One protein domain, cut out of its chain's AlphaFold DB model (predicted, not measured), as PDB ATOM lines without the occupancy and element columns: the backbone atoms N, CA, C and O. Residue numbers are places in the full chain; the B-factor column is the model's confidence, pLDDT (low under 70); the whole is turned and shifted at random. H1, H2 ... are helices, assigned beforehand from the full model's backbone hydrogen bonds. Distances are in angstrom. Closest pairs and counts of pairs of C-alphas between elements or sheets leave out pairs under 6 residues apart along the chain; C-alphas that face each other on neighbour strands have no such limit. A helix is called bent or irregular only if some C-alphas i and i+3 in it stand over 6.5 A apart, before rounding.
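Overview. This is residues 90 to 144 of the 148 residues of the protein "Hypothetical protein" of Pieris macdunnoughi (UniProt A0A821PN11). An open zigzag of three helices: H1 and H2 make a V, meeting where the last residues of H1, 99 to 103, come to residues 115 to 119 of H2, and after a loop the chain folds back into the short H3, which sticks out on its own. Residues 104 to 109, in the link from H1 to H2, and residues 126 to 132, of which 126 and 127 belong to H2, also stand free, and no third helix closes the V. The printed part has 55 residues with three named helices, in the order H1, H2, H3, and no named strand; its class is all helix. The whole is loose, with a radius of gyration of the C-alphas of 13.4 A, and the C-alphas span 33 by 25 by 19 A along their three main axes.

Along the chain. H1 is residues 90 to 103, beginning at C-alpha 90 at (-13.869, -40.890, 19.189) and measuring 19.5 A from first to last C-alpha. H2 is residues 112 to 127, the longest helix by residues, with C-alpha 112 at (-23.848, -23.193, 10.170) and a length of 24.3 A. H2 is irregular: C-alphas 124 and 127 are 7.1 A apart, against about 5 A in a regular helix. H3 is residues 137 to 142, 8.8 A long, and ends with C-alpha 142 at (-43.258, -26.786, 8.440).

Arrangement. H1 and H2 touch, with 4 pairs of C-alphas within 8 A. H1 touches H2 with residues 99 to 103 alone, and H2 touches H1 with residues 115 to 119 alone. Their closest C-alphas are those of Thr 102 and Ile 115, 6.9 A apart. Their lines stand at a steep tilt of 62 degrees, opposite ways, and their centres are 12.2 A apart. H3 is apart from H1 and from H2, with no C-alpha within 8 A of either. In H1 every O i to N i+4 pair is within hydrogen-bond range; in H2 11 of 12 such pairs are, and in H3 1 of 2.

Size, cuts and confidence. The two C-alphas farthest apart are those of Ala 90 and Asn 144, the first and last printed residues, at 38.3 A. The printed part has no cut. The links from H1 to H2, 8 residues, and from H2 to H3, 9 residues, are both short. Residues 134 to 144, of which 137 to 142 belong to H3, stand free. The body without the stretches that stand free has 31 residues and spans 27 by 24 by 12 A. The mean pLDDT of the printed part is 77.4; residues 104 to 110, residue 130 and residue 144 are under 70, where the model's confidence is low.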
ATOM      1  N   ALA A  90     -13.654 -40.286  20.505       79.69
ATOM      2  CA  ALA A  90     -13.869 -40.890  19.189       79.69
ATOM      3  C   ALA A  90     -15.286 -40.631  18.637       79.69
ATOM      4  O   ALA A  90     -15.476 -40.447  17.433       79.69
ATOM      5  N   SER A  91     -16.300 -40.566  19.510       76.94
ATOM      6  CA  SER A  91     -17.670 -40.209  19.111       76.94
ATOM      7  C   SER A  91     -17.752 -38.766  18.611       76.94
ATOM      8  O   SER A  91     -18.447 -38.478  17.634       76.94
ATOM      9  N   VAL A  92     -17.009 -37.867  19.257       81.81
ATOM     10  CA  VAL A  92     -16.922 -36.452  18.890       81.81
ATOM     11  C   VAL A  92     -16.108 -36.286  17.600       81.81
ATOM     12  O   VAL A  92     -16.538 -35.586  16.687       81.81
ATOM     13  N   GLU A  93     -14.991 -36.998  17.458       84.44
ATOM     14  CA  GLU A  93     -14.169 -37.020  16.239       84.44
ATOM     15  C   GLU A  93     -14.944 -37.550  15.031       84.44
ATOM     16  O   GLU A  93     -14.865 -36.983  13.938       84.44
ATOM     17  N   ARG A  94     -15.773 -38.584  15.217       84.88
ATOM     18  CA  ARG A  94     -16.667 -39.083  14.165       84.88
ATOM     19  C   ARG A  94     -17.656 -38.009  13.716       84.88
ATOM     20  O   ARG A  94     -17.889 -37.874  12.515       84.88
ATOM     21  N   LEU A  95     -18.223 -37.237  14.646       84.31
ATOM     22  CA  LEU A  95     -19.103 -36.113  14.320       84.31
ATOM     23  C   LEU A  95     -18.343 -35.008  13.569       84.31
ATOM     24  O   LEU A  95     -18.830 -34.526  12.545       84.31
ATOM     25  N   PHE A  96     -17.135 -34.655  14.012       84.69
ATOM     26  CA  PHE A  96     -16.295 -33.676  13.321       84.69
ATOM     27  C   PHE A  96     -15.893 -34.126  11.919       84.69
ATOM     28  O   PHE A  96     -15.919 -33.314  10.999       84.69
ATOM     29  N   SER A  97     -15.610 -35.411  11.715       85.31
ATOM     30  CA  SER A  97     -15.365 -35.974  10.387       85.31
ATOM     31  C   SER A  97     -16.583 -35.805   9.470       85.31
ATOM     32  O   SER A  97     -16.443 -35.358   8.334       85.31
ATOM     33  N   GLN A  98     -17.800 -36.054   9.970       83.38
ATOM     34  CA  GLN A  98     -19.035 -35.819   9.206       83.38
ATOM     35  C   GLN A  98     -19.253 -34.338   8.879       83.38
ATOM     36  O   GLN A  98     -19.653 -34.004   7.760       83.38
ATOM     37  N   ILE A  99     -18.966 -33.444   9.828       84.19
ATOM     38  CA  ILE A  99     -18.989 -31.996   9.593       84.19
ATOM     39  C   ILE A  99     -17.968 -31.629   8.516       84.19
ATOM     40  O   ILE A  99     -18.300 -30.887   7.596       84.19
ATOM     41  N   ASN A 100     -16.752 -32.169   8.596       83.19
ATOM     42  CA  ASN A 100     -15.693 -31.899   7.635       83.19
ATOM     43  C   ASN A 100     -16.081 -32.389   6.238       83.19
ATOM     44  O   ASN A 100     -15.962 -31.620   5.295       83.19
ATOM     45  N   LEU A 101     -16.640 -33.596   6.098       77.75
ATOM     46  CA  LEU A 101     -17.190 -34.119   4.836       77.75
ATOM     47  C   LEU A 101     -18.304 -33.231   4.266       77.75
ATOM     48  O   LEU A 101     -18.354 -32.991   3.066       77.75
ATOM     49  N   THR A 102     -19.177 -32.705   5.126       75.69
ATOM     50  CA  THR A 102     -20.261 -31.796   4.713       75.69
ATOM     51  C   THR A 102     -19.722 -30.424   4.283       75.69
ATOM     52  O   THR A 102     -20.311 -29.777   3.420       75.69
ATOM     53  N   LYS A 103     -18.599 -29.988   4.869       71.56
ATOM     54  CA  LYS A 103     -17.898 -28.735   4.549       71.56
ATOM     55  C   LYS A 103     -16.889 -28.855   3.396       71.56
ATOM     56  O   LYS A 103     -16.458 -27.826   2.887       71.56
ATOM     57  N   THR A 104     -16.455 -30.057   3.009       64.56
ATOM     58  CA  THR A 104     -15.330 -30.237   2.071       64.56
ATOM     59  C   THR A 104     -15.756 -30.300   0.601       64.56
ATOM     60  O   THR A 104     -16.796 -30.854   0.256       64.56
ATOM     61  N   LYS A 105     -14.879 -29.721  -0.238       53.91
ATOM     62  CA  LYS A 105     -14.684 -29.690  -1.711       53.91
ATOM     63  C   LYS A 105     -15.866 -29.762  -2.697       53.91
ATOM     64  O   LYS A 105     -15.745 -29.146  -3.747       53.91
ATOM     65  N   LEU A 106     -16.967 -30.467  -2.428       54.97
ATOM     66  CA  LEU A 106     -18.107 -30.592  -3.357       54.97
ATOM     67  C   LEU A 106     -19.219 -29.560  -3.109       54.97
ATOM     68  O   LEU A 106     -19.996 -29.275  -4.016       54.97
ATOM     69  N   ARG A 107     -19.316 -28.995  -1.898       56.09
ATOM     70  CA  ARG A 107     -20.291 -27.946  -1.562       56.09
ATOM     71  C   ARG A 107     -19.567 -26.723  -1.000       56.09
ATOM     72  O   ARG A 107     -18.902 -26.815   0.027       56.09
ATOM     73  N   ASN A 108     -19.692 -25.590  -1.694       59.44
ATOM     74  CA  ASN A 108     -19.207 -24.291  -1.224       59.44
ATOM     75  C   ASN A 108     -19.814 -23.952   0.143       59.44
ATOM     76  O   ASN A 108     -20.969 -24.290   0.394       59.44
ATOM     77  N   GLN A 109     -19.006 -23.309   0.996       59.12
ATOM     78  CA  GLN A 109     -19.291 -22.864   2.369       59.12
ATOM     79  C   GLN A 109     -20.784 -22.842   2.738       59.12
ATOM     80  O   GLN A 109     -21.476 -21.838   2.575       59.12
ATOM     81  N   LEU A 110     -21.275 -23.957   3.276       67.81
ATOM     82  CA  LEU A 110     -22.615 -24.008   3.844       67.81
ATOM     83  C   LEU A 110     -22.610 -23.237   5.165       67.81
ATOM     84  O   LEU A 110     -21.727 -23.428   6.008       67.81
ATOM     85  N   SER A 111     -23.608 -22.377   5.355       79.12
ATOM     86  CA  SER A 111     -23.801 -21.687   6.625       79.12
ATOM     87  C   SER A 111     -24.030 -22.705   7.754       79.12
ATOM     88  O   SER A 111     -24.523 -23.818   7.539       79.12
ATOM     89  N   THR A 112     -23.668 -22.340   8.984       81.44
ATOM     90  CA  THR A 112     -23.848 -23.193  10.170       81.44
ATOM     91  C   THR A 112     -25.265 -23.772  10.338       81.44
ATOM     92  O   THR A 112     -25.341 -24.967  10.643       81.44
ATOM     93  N   PRO A 113     -26.381 -23.044  10.087       82.69
ATOM     94  CA  PRO A 113     -27.716 -23.635  10.173       82.69
ATOM     95  C   PRO A 113     -27.955 -24.708   9.110       82.69
ATOM     96  O   PRO A 113     -28.615 -25.705   9.390       82.69
ATOM     97  N   VAL A 114     -27.381 -24.565   7.912       81.06
ATOM     98  CA  VAL A 114     -27.538 -25.553   6.835       81.06
ATOM     99  C   VAL A 114     -26.771 -26.834   7.158       81.06
ATOM    100  O   VAL A 114     -27.275 -27.933   6.932       81.06
ATOM    101  N   ILE A 115     -25.581 -26.714   7.751       83.25
ATOM    102  CA  ILE A 115     -24.805 -27.873   8.214       83.25
ATOM    103  C   ILE A 115     -25.545 -28.595   9.343       83.25
ATOM    104  O   ILE A 115     -25.674 -29.817   9.303       83.25
ATOM    105  N   SER A 116     -26.059 -27.853  10.329       84.75
ATOM    106  CA  SER A 116     -26.859 -28.419  11.422       84.75
ATOM    107  C   SER A 116     -28.108 -29.122  10.887       84.75
ATOM    108  O   SER A 116     -28.326 -30.290  11.206       84.75
ATOM    109  N   GLY A 117     -28.868 -28.474   9.998       84.00
ATOM    110  CA  GLY A 117     -30.028 -29.074   9.340       84.00
ATOM    111  C   GLY A 117     -29.670 -30.360   8.594       84.00
ATOM    112  O   GLY A 117     -30.309 -31.388   8.798       84.00
ATOM    113  N   GLY A 118     -28.590 -30.349   7.807       84.00
ATOM    114  CA  GLY A 118     -28.105 -31.531   7.091       84.00
ATOM    115  C   GLY A 118     -27.703 -32.684   8.018       84.00
ATOM    116  O   GLY A 118     -28.044 -33.836   7.749       84.00
ATOM    117  N   LEU A 119     -27.029 -32.389   9.134       84.94
ATOM    118  CA  LEU A 119     -26.681 -33.388  10.149       84.94
ATOM    119  C   LEU A 119     -27.925 -33.979  10.814       84.94
ATOM    120  O   LEU A 119     -28.004 -35.197  10.971       84.94
ATOM    121  N   HIS A 120     -28.905 -33.145  11.175       85.25
ATOM    122  CA  HIS A 120     -30.162 -33.604  11.764       85.25
ATOM    123  C   HIS A 120     -30.933 -34.506  10.800       85.25
ATOM    124  O   HIS A 120     -31.324 -35.606  11.188       85.25
ATOM    125  N   THR A 121     -31.070 -34.103   9.536       83.94
ATOM    126  CA  THR A 121     -31.722 -34.912   8.500       83.94
ATOM    127  C   THR A 121     -31.000 -36.243   8.298       83.94
ATOM    128  O   THR A 121     -31.638 -37.293   8.292       83.94
ATOM    129  N   LYS A 122     -29.662 -36.235   8.223       83.31
ATOM    130  CA  LYS A 122     -28.860 -37.462   8.112       83.31
ATOM    131  C   LYS A 122     -29.034 -38.383   9.322       83.31
ATOM    132  O   LYS A 122     -29.030 -39.597   9.161       83.31
ATOM    133  N   ASN A 123     -29.183 -37.823  10.522       84.56
ATOM    134  CA  ASN A 123     -29.396 -38.608  11.733       84.56
ATOM    135  C   ASN A 123     -30.806 -39.220  11.786       84.56
ATOM    136  O   ASN A 123     -30.948 -40.376  12.168       84.56
ATOM    137  N   ILE A 124     -31.831 -38.478  11.354       83.75
ATOM    138  CA  ILE A 124     -33.212 -38.979  11.239       83.75
ATOM    139  C   ILE A 124     -33.284 -40.129  10.222       83.75
ATOM    140  O   ILE A 124     -33.882 -41.169  10.491       83.75
ATOM    141  N   LEU A 125     -32.607 -39.974   9.084       83.12
ATOM    142  CA  LEU A 125     -32.543 -40.979   8.020       83.12
ATOM    143  C   LEU A 125     -31.552 -42.118   8.311       83.12
ATOM    144  O   LEU A 125     -31.424 -43.037   7.515       83.12
ATOM    145  N   LYS A 126     -30.832 -42.100   9.438       80.75
ATOM    146  CA  LYS A 126     -29.772 -43.082   9.717       80.75
ATOM    147  C   LYS A 126     -30.291 -44.521   9.794       80.75
ATOM    148  O   LYS A 126     -29.578 -45.441   9.409       80.75
ATOM    149  N   ASN A 127     -31.515 -44.696  10.293       74.38
ATOM    150  CA  ASN A 127     -32.149 -46.002  10.497       74.38
ATOM    151  C   ASN A 127     -33.283 -46.279   9.495       74.38
ATOM    152  O   ASN A 127     -34.014 -47.252   9.665       74.38
ATOM    153  N   SER A 128     -33.476 -45.422   8.490       75.25
ATOM    154  CA  SER A 128     -34.546 -45.563   7.500       75.25
ATOM    155  C   SER A 128     -33.996 -45.436   6.087       75.25
ATOM    156  O   SER A 128     -33.117 -44.627   5.804       75.25
ATOM    157  N   ASN A 129     -34.520 -46.254   5.179       74.69
ATOM    158  CA  ASN A 129     -34.213 -46.110   3.764       74.69
ATOM    159  C   ASN A 129     -35.062 -44.989   3.160       74.69
ATOM    160  O   ASN A 129     -36.167 -44.720   3.632       74.69
ATOM    161  N   CYS A 130     -34.577 -44.379   2.076       68.56
ATOM    162  CA  CYS A 130     -35.251 -43.269   1.393       68.56
ATOM    163  C   CYS A 130     -36.697 -43.575   0.962       68.56
ATOM    164  O   CYS A 130     -37.487 -42.650   0.818       68.56
ATOM    165  N   PHE A 131     -37.044 -44.850   0.786       75.25
ATOM    166  CA  PHE A 131     -38.369 -45.304   0.365       75.25
ATOM    167  C   PHE A 131     -39.306 -45.690   1.526       75.25
ATOM    168  O   PHE A 131     -40.512 -45.745   1.323       75.25
ATOM    169  N   ASN A 132     -38.778 -45.917   2.735       79.44
ATOM    170  CA  ASN A 132     -39.561 -46.321   3.917       79.44
ATOM    171  C   ASN A 132     -39.711 -45.189   4.946       79.44
ATOM    172  O   ASN A 132     -40.145 -45.425   6.073       79.44
ATOM    173  N   PHE A 133     -39.283 -43.971   4.609       79.75
ATOM    174  CA  PHE A 133     -39.353 -42.849   5.532       79.75
ATOM    175  C   PHE A 133     -40.767 -42.258   5.559       79.75
ATOM    176  O   PHE A 133     -41.153 -41.500   4.670       79.75
ATOM    177  N   GLU A 134     -41.533 -42.583   6.601       78.44
ATOM    178  CA  GLU A 134     -42.833 -41.960   6.851       78.44
ATOM    179  C   GLU A 134     -42.657 -40.521   7.349       78.44
ATOM    180  O   GLU A 134     -42.185 -40.254   8.461       78.44
ATOM    181  N   ILE A 135     -43.049 -39.566   6.506       79.25
ATOM    182  CA  ILE A 135     -43.025 -38.144   6.838       79.25
ATOM    183  C   ILE A 135     -44.235 -37.837   7.723       79.25
ATOM    184  O   ILE A 135     -45.376 -37.927   7.284       79.25
ATOM    185  N   LYS A 136     -43.988 -37.428   8.970       82.69
ATOM    186  CA  LYS A 136     -45.053 -36.986   9.883       82.69
ATOM    187  C   LYS A 136     -45.678 -35.675   9.399       82.69
ATOM    188  O   LYS A 136     -44.947 -34.764   9.001       82.69
ATOM    189  N   ASP A 137     -46.987 -35.511   9.585       80.19
ATOM    190  CA  ASP A 137     -47.727 -34.288   9.225       80.19
ATOM    191  C   ASP A 137     -47.126 -33.012   9.828       80.19
ATOM    192  O   ASP A 137     -47.114 -31.956   9.203       80.19
ATOM    193  N   GLN A 138     -46.531 -33.112  11.019       80.38
ATOM    194  CA  GLN A 138     -45.830 -32.001  11.669       80.38
ATOM    195  C   GLN A 138     -44.631 -31.477  10.858       80.38
ATOM    196  O   GLN A 138     -44.305 -30.295  10.935       80.38
ATOM    197  N   ILE A 139     -43.951 -32.347  10.101       78.56
ATOM    198  CA  ILE A 139     -42.840 -31.970   9.216       78.56
ATOM    199  C   ILE A 139     -43.405 -31.314   7.950       78.56
ATOM    200  O   ILE A 139     -42.893 -30.278   7.528       78.56
ATOM    201  N   LEU A 140     -44.499 -31.854   7.401       78.25
ATOM    202  CA  LEU A 140     -45.201 -31.293   6.237       78.25
ATOM    203  C   LEU A 140     -45.761 -29.891   6.514       78.25
ATOM    204  O   LEU A 140     -45.628 -28.996   5.686       78.25
ATOM    205  N   GLN A 141     -46.302 -29.652   7.709       79.81
ATOM    206  CA  GLN A 141     -46.789 -28.329   8.117       79.81
ATOM    207  C   GLN A 141     -45.677 -27.272   8.180       79.81
ATOM    208  O   GLN A 141     -45.940 -26.086   7.997       79.81
ATOM    209  N   LYS A 142     -44.425 -27.685   8.419       73.50
ATOM    210  CA  LYS A 142     -43.258 -26.786   8.440       73.50
ATOM    211  C   LYS A 142     -42.653 -26.538   7.057       73.50
ATOM    212  O   LYS A 142     -41.830 -25.637   6.927       73.50
ATOM    213  N   LEU A 143     -43.060 -27.300   6.039       70.69
ATOM    214  CA  LEU A 143     -42.561 -27.170   4.667       70.69
ATOM    215  C   LEU A 143     -43.120 -25.948   3.920       70.69
ATOM    216  O   LEU A 143     -42.619 -25.630   2.850       70.69
ATOM    217  N   ASN A 144     -44.076 -25.205   4.484       65.44
ATOM    218  CA  ASN A 144     -44.635 -24.010   3.853       65.44
ATOM    219  C   ASN A 144     -44.764 -22.848   4.842       65.44
ATOM    220  O   ASN A 144     -45.604 -22.894   5.738       65.44
TER     221      ASN A 144